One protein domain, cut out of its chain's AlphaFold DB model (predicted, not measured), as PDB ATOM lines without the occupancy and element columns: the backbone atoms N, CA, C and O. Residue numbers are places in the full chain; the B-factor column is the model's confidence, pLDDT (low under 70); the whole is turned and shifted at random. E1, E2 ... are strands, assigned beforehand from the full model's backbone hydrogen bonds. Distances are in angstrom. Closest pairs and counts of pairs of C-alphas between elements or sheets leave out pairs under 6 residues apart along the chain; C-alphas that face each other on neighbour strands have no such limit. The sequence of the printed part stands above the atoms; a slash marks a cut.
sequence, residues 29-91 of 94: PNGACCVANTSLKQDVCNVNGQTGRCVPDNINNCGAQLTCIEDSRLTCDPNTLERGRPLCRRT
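Overview. This is residues 29 to 91 of the 94 residues of an uncharacterized protein of Paraphaeosphaeria sporulosa (UniProt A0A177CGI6). Two small strand sheets follow each other along the longest axis and are partly face to face: a three-strand meander, E1 E2 E3, and a sharply bent two-strand hairpin, E4 E5. The stretches 29 to 38 and 58 to 65 loop round the side of the first sheet away from the hairpin. The printed part has 63 residues with no named helix and five named strands, E1 to E5 in order along it, and both sheets are antiparallel, ordered E1 - E2 - E3 and E4 - E5. The class is all strand, though just 29 of the 63 residues are in named elements. It is compact, with a radius of gyration of the C-alphas of 10.4 A, and spans 28 by 23 by 17 A.

Arrangement. Start at residues 29 to 43, which hold no named element, and go on to E1, residues 44 to 47. Next come E2, residues 50 to 55, and E3, residues 67 to 70; the three strands form a meander, each the antiparallel neighbour of the one before. In the hairpin E1 and E2, find N 52 and O 45 2.8 A apart. In the hairpin E2 and E3, N 55 and O 67 are 2.9 A apart. E1 and E3 are the edge strands, with their closest C-alphas, Cys 45 and Cys 68, 6.1 A apart. Past residues 71 to 73 you reach E4, residues 74 to 82, which bends by 111 degrees at residue 79, and then E5, residues 85 to 90. In this antiparallel hairpin, look for N 77 and O 87 at 2.9 A and, beyond the bend, N 87 and O 80 at 2.8 A. The two sheets make a sandwich, two sheets face to face, with best planes 27 degrees apart and strands at 58 degrees to each other. Across it the closest C-alphas of E2 and E5, Val 55 and Arg 89, are 6.2 A apart. E1 is apart from E4 and from E5; E2 and E4 are only just apart, at 8.1 A. E3 and E4 meet only through their link.

Along the chain. Find C-alpha 44 at (141.778, 197.709, 85.351), where E1 begins; it runs 10.2 A to residue 47. E2 is 15.2 A long and E3 9.9 A. E4 begins at C-alpha 74, (130.760, 193.927, 89.517), and measures 14.2 A. E5, 15.3 A long, ends at C-alpha 90, (129.767, 190.282, 87.049).

Size, cuts and confidence. The C-alphas farthest apart, Asn 61 and Asn 79, are 29.3 A apart. The printed part has no cut. The link E2 to E3, 11 residues, is long; the others are tight. The mean pLDDT of the printed part is 95.4, and no printed residue is under 70.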
ATOM      1  N   PRO A  29     143.047 198.384  78.851       95.69
ATOM      2  CA  PRO A  29     142.242 198.329  77.637       95.69
ATOM      3  C   PRO A  29     141.064 199.295  77.716       95.69
ATOM      4  O   PRO A  29     140.458 199.445  78.775       95.69
ATOM      5  N   ASN A  30     140.727 199.904  76.579       96.88
ATOM      6  CA  ASN A  30     139.522 200.703  76.406       96.88
ATOM      7  C   ASN A  30     138.592 200.001  75.406       96.88
ATOM      8  O   ASN A  30     138.968 199.807  74.250       96.88
ATOM      9  N   GLY A  31     137.415 199.580  75.862       96.06
ATOM     10  CA  GLY A  31     136.433 198.844  75.071       96.06
ATOM     11  C   GLY A  31     135.847 197.651  75.820       96.06
ATOM     12  O   GLY A  31     136.182 197.381  76.968       96.06
ATOM     13  N   ALA A  32     134.955 196.921  75.153       96.25
ATOM     14  CA  ALA A  32     134.206 195.821  75.759       96.25
ATOM     15  C   ALA A  32     135.063 194.578  76.080       96.25
ATOM     16  O   ALA A  32     134.695 193.785  76.948       96.25
ATOM     17  N   CYS A  33     136.205 194.416  75.405       97.50
ATOM     18  CA  CYS A  33     137.085 193.255  75.513       97.50
ATOM     19  C   CYS A  33     138.488 193.668  75.952       97.50
ATOM     20  O   CYS A  33     139.027 194.681  75.506       97.50
ATOM     21  N   CYS A  34     139.095 192.864  76.818       97.50
ATOM     22  CA  CYS A  34     140.460 193.089  77.267       97.50
ATOM     23  C   CYS A  34     141.492 192.567  76.258       97.50
ATOM     24  O   CYS A  34     141.178 191.782  75.362       97.50
ATOM     25  N   VAL A  35     142.753 192.982  76.410       96.62
ATOM     26  CA  VAL A  35     143.816 192.627  75.462       96.62
ATOM     27  C   VAL A  35     144.135 191.133  75.568       96.62
ATOM     28  O   VAL A  35     144.625 190.669  76.603       96.62
ATOM     29  N   ALA A  36     143.890 190.379  74.490       93.06
ATOM     30  CA  ALA A  36     144.217 188.952  74.413       93.06
ATOM     31  C   ALA A  36     145.660 188.670  74.844       93.06
ATOM     32  O   ALA A  36     146.584 189.389  74.464       93.06
ATOM     33  N   ASN A  37     145.845 187.592  75.611       91.19
ATOM     34  CA  ASN A  37     147.145 187.082  76.068       91.19
ATOM     35  C   ASN A  37     148.004 188.078  76.874       91.19
ATOM     36  O   ASN A  37     149.116 187.741  77.264       91.19
ATOM     37  N   THR A  38     147.490 189.280  77.140       95.12
ATOM     38  CA  THR A  38     148.214 190.368  77.800       95.12
ATOM     39  C   THR A  38     147.507 190.760  79.086       95.12
ATOM     40  O   THR A  38     148.126 190.747  80.146       95.12
ATOM     41  N   SER A  39     146.210 191.074  79.019       95.94
ATOM     42  CA  SER A  39     145.420 191.411  80.200       95.94
ATOM     43  C   SER A  39     145.221 190.189  81.093       95.94
ATOM     44  O   SER A  39     144.894 189.094  80.629       95.94
ATOM     45  N   LEU A  40     145.382 190.390  82.396       96.44
ATOM     46  CA  LEU A  40     145.117 189.393  83.420       96.44
ATOM     47  C   LEU A  40     143.755 189.640  84.070       96.44
ATOM     48  O   LEU A  40     143.183 190.728  83.999       96.44
ATOM     49  N   LYS A  41     143.229 188.609  84.732       96.19
ATOM     50  CA  LYS A  41     142.013 188.750  85.535       96.19
ATOM     51  C   LYS A  41     142.221 189.824  86.601       96.19
ATOM     52  O   LYS A  41     143.288 189.875  87.208       96.19
ATOM     53  N   GLN A  42     141.184 190.625  86.825       96.38
ATOM     54  CA  GLN A  42     141.166 191.797  87.705       96.38
ATOM     55  C   GLN A  42     141.992 192.996  87.233       96.38
ATOM     56  O   GLN A  42     142.067 193.989  87.959       96.38
ATOM     57  N   ASP A  43     142.580 192.963  86.035       96.94
ATOM     58  CA  ASP A  43     143.189 194.168  85.474       96.94
ATOM     59  C   ASP A  43     142.144 195.273  85.315       96.94
ATOM     60  O   ASP A  43     140.996 195.021  84.952       96.94
ATOM     61  N   VAL A  44     142.559 196.502  85.604       96.56
ATOM     62  CA  VAL A  44     141.778 197.709  85.351       96.56
ATOM     63  C   VAL A  44     141.594 197.854  83.850       96.56
ATOM     64  O   VAL A  44     142.549 197.707  83.085       96.56
ATOM     65  N   CYS A  45     140.378 198.174  83.444       97.50
ATOM     66  CA  CYS A  45     140.032 198.513  82.075       97.50
ATOM     67  C   CYS A  45     139.070 199.703  82.067       97.50
ATOM     68  O   CYS A  45     138.563 200.110  83.116       97.50
ATOM     69  N   ASN A  46     138.814 200.249  80.886       97.88
ATOM     70  CA  ASN A  46     137.828 201.290  80.663       97.88
ATOM     71  C   ASN A  46     136.790 200.817  79.647       97.88
ATOM     72  O   ASN A  46     137.141 200.298  78.593       97.88
ATOM     73  N   VAL A  47     135.511 201.032  79.930       96.31
ATOM     74  CA  VAL A  47     134.410 200.718  79.009       96.31
ATOM     75  C   VAL A  47     133.321 201.768  79.187       96.31
ATOM     76  O   VAL A  47     133.040 202.179  80.309       96.31
ATOM     77  N   ASN A  48     132.776 202.290  78.085       93.25
ATOM     78  CA  ASN A  48     131.742 203.337  78.105       93.25
ATOM     79  C   ASN A  48     132.115 204.588  78.939       93.25
ATOM     80  O   ASN A  48     131.264 205.205  79.575       93.25
ATOM     81  N   GLY A  49     133.403 204.952  78.978       94.38
ATOM     82  CA  GLY A  49     133.909 206.074  79.785       94.38
ATOM     83  C   GLY A  49     133.987 205.806  81.296       94.38
ATOM     84  O   GLY A  49     134.362 206.699  82.048       94.38
ATOM     85  N   GLN A  50     133.666 204.591  81.743       95.56
ATOM     86  CA  GLN A  50     133.748 204.153  83.134       95.56
ATOM     87  C   GLN A  50     134.993 203.296  83.366       95.56
ATOM     88  O   GLN A  50     135.565 202.727  82.434       95.56
ATOM     89  N   THR A  51     135.411 203.194  84.627       96.62
ATOM     90  CA  THR A  51     136.423 202.222  85.061       96.62
ATOM     91  C   THR A  51     135.764 200.863  85.295       96.62
ATOM     92  O   THR A  51     134.609 200.780  85.716       96.62
ATOM     93  N   GLY A  52     136.501 199.793  85.017       96.56
ATOM     94  CA  GLY A  52     136.030 198.425  85.163       96.56
ATOM     95  C   GLY A  52     137.131 197.426  85.489       96.56
ATOM     96  O   GLY A  52     138.268 197.792  85.828       96.56
ATOM     97  N   ARG A  53     136.794 196.140  85.367       97.12
ATOM     98  CA  ARG A  53     137.741 195.025  85.499       97.12
ATOM     99  C   ARG A  53     137.643 194.050  84.338       97.12
ATOM    100  O   ARG A  53     136.553 193.714  83.881       97.12
ATOM    101  N   CYS A  54     138.798 193.524  83.945       97.62
ATOM    102  CA  CYS A  54     138.910 192.354  83.089       97.62
ATOM    103  C   CYS A  54     138.526 191.099  83.876       97.62
ATOM    104  O   CYS A  54     139.294 190.625  84.717       97.62
ATOM    105  N   VAL A  55     137.349 190.543  83.603       96.94
ATOM    106  CA  VAL A  55     136.840 189.345  84.283       96.94
ATOM    107  C   VAL A  55     136.480 188.244  83.280       96.94
ATOM    108  O   VAL A  55     136.207 188.534  82.113       96.94
ATOM    109  N   PRO A  56     136.497 186.963  83.693       95.94
ATOM    110  CA  PRO A  56     135.987 185.878  82.864       95.94
ATOM    111  C   PRO A  56     134.461 185.983  82.778       95.94
ATOM    112  O   PRO A  56     133.769 185.692  83.749       95.94
ATOM    113  N   ASP A  57     133.956 186.432  81.635       95.38
ATOM    114  CA  ASP A  57     132.532 186.568  81.327       95.38
ATOM    115  C   ASP A  57     132.372 186.597  79.796       95.38
ATOM    116  O   ASP A  57     133.339 186.885  79.086       95.38
ATOM    117  N   ASN A  58     131.183 186.294  79.281       92.88
ATOM    118  CA  ASN A  58     130.886 186.222  77.851       92.88
ATOM    119  C   ASN A  58     129.824 187.232  77.378       92.88
ATOM    120  O   ASN A  58     129.476 187.209  76.200       92.88
ATOM    121  N   ILE A  59     129.341 188.134  78.243       92.75
ATOM    122  CA  ILE A  59     128.238 189.068  77.954       92.75
ATOM    123  C   ILE A  59     128.493 189.959  76.728       92.75
ATOM    124  O   ILE A  59     127.562 190.283  75.998       92.75
ATOM    125  N   ASN A  60     129.757 190.299  76.460       91.94
ATOM    126  CA  ASN A  60     130.159 191.145  75.334       91.94
ATOM    127  C   ASN A  60     130.724 190.354  74.137       91.94
ATOM    128  O   ASN A  60     131.292 190.949  73.227       91.94
ATOM    129  N   ASN A  61     130.588 189.021  74.118       94.44
ATOM    130  CA  ASN A  61     131.042 188.149  73.023       94.44
ATOM    131  C   ASN A  61     132.542 188.266  72.676       94.44
ATOM    132  O   ASN A  61     132.939 188.107  71.524       94.44
ATOM    133  N   CYS A  62     133.401 188.472  73.677       95.44
ATOM    134  CA  CYS A  62     134.856 188.599  73.504       95.44
ATOM    135  C   CYS A  62     135.589 187.274  73.183       95.44
ATOM    136  O   CYS A  62     136.820 187.201  73.204       95.44
ATOM    137  N   GLY A  63     134.849 186.198  72.898       93.75
ATOM    138  CA  GLY A  63     135.401 184.876  72.608       93.75
ATOM    139  C   GLY A  63     136.239 184.331  73.767       93.75
ATOM    140  O   GLY A  63     135.741 184.163  74.875       93.75
ATOM    141  N   ALA A  64     137.516 184.045  73.501       92.19
ATOM    142  CA  ALA A  64     138.462 183.532  74.498       92.19
ATOM    143  C   ALA A  64     139.122 184.630  75.360       92.19
ATOM    144  O   ALA A  64     139.910 184.323  76.255       92.19
ATOM    145  N   GLN A  65     138.856 185.907  75.075       95.94
ATOM    146  CA  GLN A  65     139.402 187.030  75.834       95.94
ATOM    147  C   GLN A  65     138.611 187.260  77.128       95.94
ATOM    148  O   GLN A  65     137.476 186.816  77.280       95.94
ATOM    149  N   LEU A  66     139.207 188.002  78.063       97.19
ATOM    150  CA  LEU A  66     138.471 188.526  79.213       97.19
ATOM    151  C   LEU A  66     137.549 189.663  78.764       97.19
ATOM    152  O   LEU A  66     137.899 190.439  77.871       97.19
ATOM    153  N   THR A  67     136.410 189.794  79.435       97.56
ATOM    154  CA  THR A  67     135.464 190.881  79.192       97.56
ATOM    155  C   THR A  67     135.760 192.036  80.145       97.56
ATOM    156  O   THR A  67     135.984 191.814  81.337       97.56
ATOM    157  N   CYS A  68     135.772 193.265  79.625       98.00
ATOM    158  CA  CYS A  68     135.826 194.468  80.446       98.00
ATOM    159  C   CYS A  68     134.407 194.843  80.879       98.00
ATOM    160  O   CYS A  68     133.538 195.062  80.034       98.00
ATOM    161  N   ILE A  69     134.176 194.897  82.188       97.19
ATOM    162  CA  ILE A  69     132.865 195.197  82.776       97.19
ATOM    163  C   ILE A  69     133.021 196.366  83.736       97.19
ATOM    164  O   ILE A  69     133.979 196.381  84.512       97.19
ATOM    165  N   GLU A  70     132.094 197.325  83.682       97.06
ATOM    166  CA  GLU A  70     132.078 198.484  84.574       97.06
ATOM    167  C   GLU A  70     132.086 198.059  86.047       97.06
ATOM    168  O   GLU A  70     131.377 197.129  86.431       97.06
ATOM    169  N   ASP A  71     132.809 198.793  86.898       96.31
ATOM    170  CA  ASP A  71     132.867 198.506  88.340       96.31
ATOM    171  C   ASP A  71     131.463 198.499  88.989       96.31
ATOM    172  O   ASP A  71     131.210 197.731  89.912       96.31
ATOM    173  N   SER A  72     130.516 199.279  88.454       95.75
ATOM    174  CA  SER A  72     129.111 199.317  88.901       95.75
ATOM    175  C   SER A  72     128.321 198.024  88.656       95.75
ATOM    176  O   SER A  72     127.281 197.822  89.280       95.75
ATOM    177  N   ARG A  73     128.798 197.145  87.768       96.06
ATOM    178  CA  ARG A  73     128.179 195.850  87.428       96.06
ATOM    179  C   ARG A  73     128.976 194.668  87.981       96.06
ATOM    180  O   ARG A  73     128.766 193.528  87.560       96.06
ATOM    181  N   LEU A  74     129.910 194.931  88.895       96.81
ATOM    182  CA  LEU A  74     130.760 193.927  89.517       96.81
ATOM    183  C   LEU A  74     130.436 193.771  91.003       96.81
ATOM    184  O   LEU A  74     130.305 194.735  91.750       96.81
ATOM    185  N   THR A  75     130.408 192.521  91.454       96.69
ATOM    186  CA  THR A  75     130.473 192.168  92.872       96.69
ATOM    187  C   THR A  75     131.892 191.701  93.173       96.69
ATOM    188  O   THR A  75     132.386 190.767  92.535       96.69
ATOM    189  N   CYS A  76     132.550 192.360  94.128       95.62
ATOM    190  CA  CYS A  76     133.928 192.069  94.511       95.62
ATOM    191  C   CYS A  76     133.997 191.488  95.923       95.62
ATOM    192  O   CYS A  76     133.428 192.058  96.853       95.62
ATOM    193  N   ASP A  77     134.738 190.395  96.087       95.38
ATOM    194  CA  ASP A  77     135.114 189.868  97.395       95.38
ATOM    195  C   ASP A  77     136.480 190.450  97.802       95.38
ATOM    196  O   ASP A  77     137.496 190.115  97.184       95.38
ATOM    197  N   PRO A  78     136.540 191.328  98.822       93.19
ATOM    198  CA  PRO A  78     137.795 191.912  99.282       93.19
ATOM    199  C   PRO A  78     138.706 190.904  99.998       93.19
ATOM    200  O   PRO A  78     139.899 191.172 100.135       93.19
ATOM    201  N   ASN A  79     138.176 189.764 100.447       96.12
ATOM    202  CA  ASN A  79     138.936 188.758 101.192       96.12
ATOM    203  C   ASN A  79     139.611 187.737 100.270       96.12
ATOM    204  O   ASN A  79     140.578 187.088 100.668       96.12
ATOM    205  N   THR A  80     139.132 187.612  99.032       95.44
ATOM    206  CA  THR A  80     139.714 186.724  98.028       95.44
ATOM    207  C   THR A  80     140.483 187.544  97.006       95.44
ATOM    208  O   THR A  80     139.910 188.369  96.301       95.44
ATOM    209  N   LEU A  81     141.787 187.297  96.885       93.00
ATOM    210  CA  LEU A  81     142.615 187.956  95.880       93.00
ATOM    211  C   LEU A  81     142.802 187.066  94.649       93.00
ATOM    212  O   LEU A  81     143.204 185.910  94.749       93.00
ATOM    213  N   GLU A  82     142.597 187.633  93.463       93.69
ATOM    214  CA  GLU A  82     142.940 187.030  92.180       93.69
ATOM    215  C   GLU A  82     143.961 187.929  91.477       93.69
ATOM    216  O   GLU A  82     143.705 189.103  91.221       93.69
ATOM    217  N   ARG A  83     145.156 187.386  91.196       90.69
ATOM    218  CA  ARG A  83     146.272 188.134  90.577       90.69
ATOM    219  C   ARG A  83     146.661 189.417  91.344       90.69
ATOM    220  O   ARG A  83     147.113 190.386  90.742       90.69
ATOM    221  N   GLY A  84     146.517 189.405  92.672       88.44
ATOM    222  CA  GLY A  84     146.909 190.515  93.553       88.44
ATOM    223  C   GLY A  84     145.854 191.613  93.723       88.44
ATOM    224  O   GLY A  84     146.170 192.670  94.262       88.44
ATOM    225  N   ARG A  85     144.614 191.389  93.271       91.25
ATOM    226  CA  ARG A  85     143.483 192.319  93.422       91.25
ATOM    227  C   ARG A  85     142.248 191.581  93.946       91.25
ATOM    228  O   ARG A  85     142.155 190.379  93.705       91.25
ATOM    229  N   PRO A  86     141.307 192.267  94.620       94.19
ATOM    230  CA  PRO A  86     140.033 191.675  95.016       94.19
ATOM    231  C   PRO A  86     139.359 190.943  93.858       94.19
ATOM    232  O   PRO A  86     139.335 191.433  92.727       94.19
ATOM    233  N   LEU A  87     138.831 189.761  94.146       96.12
ATOM    234  CA  LEU A  87     138.119 188.937  93.190       96.12
ATOM    235  C   LEU A  87     136.806 189.628  92.826       96.12
ATOM    236  O   LEU A  87     135.848 189.565  93.588       96.12
ATOM    237  N   CYS A  88     136.739 190.233  91.646       96.62
ATOM    238  CA  CYS A  88     135.497 190.749  91.086       96.62
ATOM    239  C   CYS A  88     134.934 189.806  90.019       96.62
ATOM    240  O   CYS A  88     135.673 189.191  89.232       96.62
ATOM    241  N   ARG A  89     133.606 189.699  89.984       96.69
ATOM    242  CA  ARG A  89     132.818 188.991  88.966       96.69
ATOM    243  C   ARG A  89     131.584 189.817  88.623       96.69
ATOM    244  O   ARG A  89     131.158 190.631  89.439       96.69
ATOM    245  N   ARG A  90     131.012 189.608  87.433       96.06
ATOM    246  CA  ARG A  90     129.767 190.282  87.049       96.06
ATOM    247  C   ARG A  90     128.661 189.931  88.038       96.06
ATOM    248  O   ARG A  90     128.478 188.762  88.380       96.06
ATOM    249  N   THR A  91     127.937 190.944  88.490       95.50
ATOM    250  CA  THR A  91     126.756 190.764  89.326       95.50
ATOM    251  C   THR A  91     125.696 189.985  88.537       95.50
ATOM    252  O   THR A  91     125.410 190.332  87.387       95.50
TER     253      THR A  91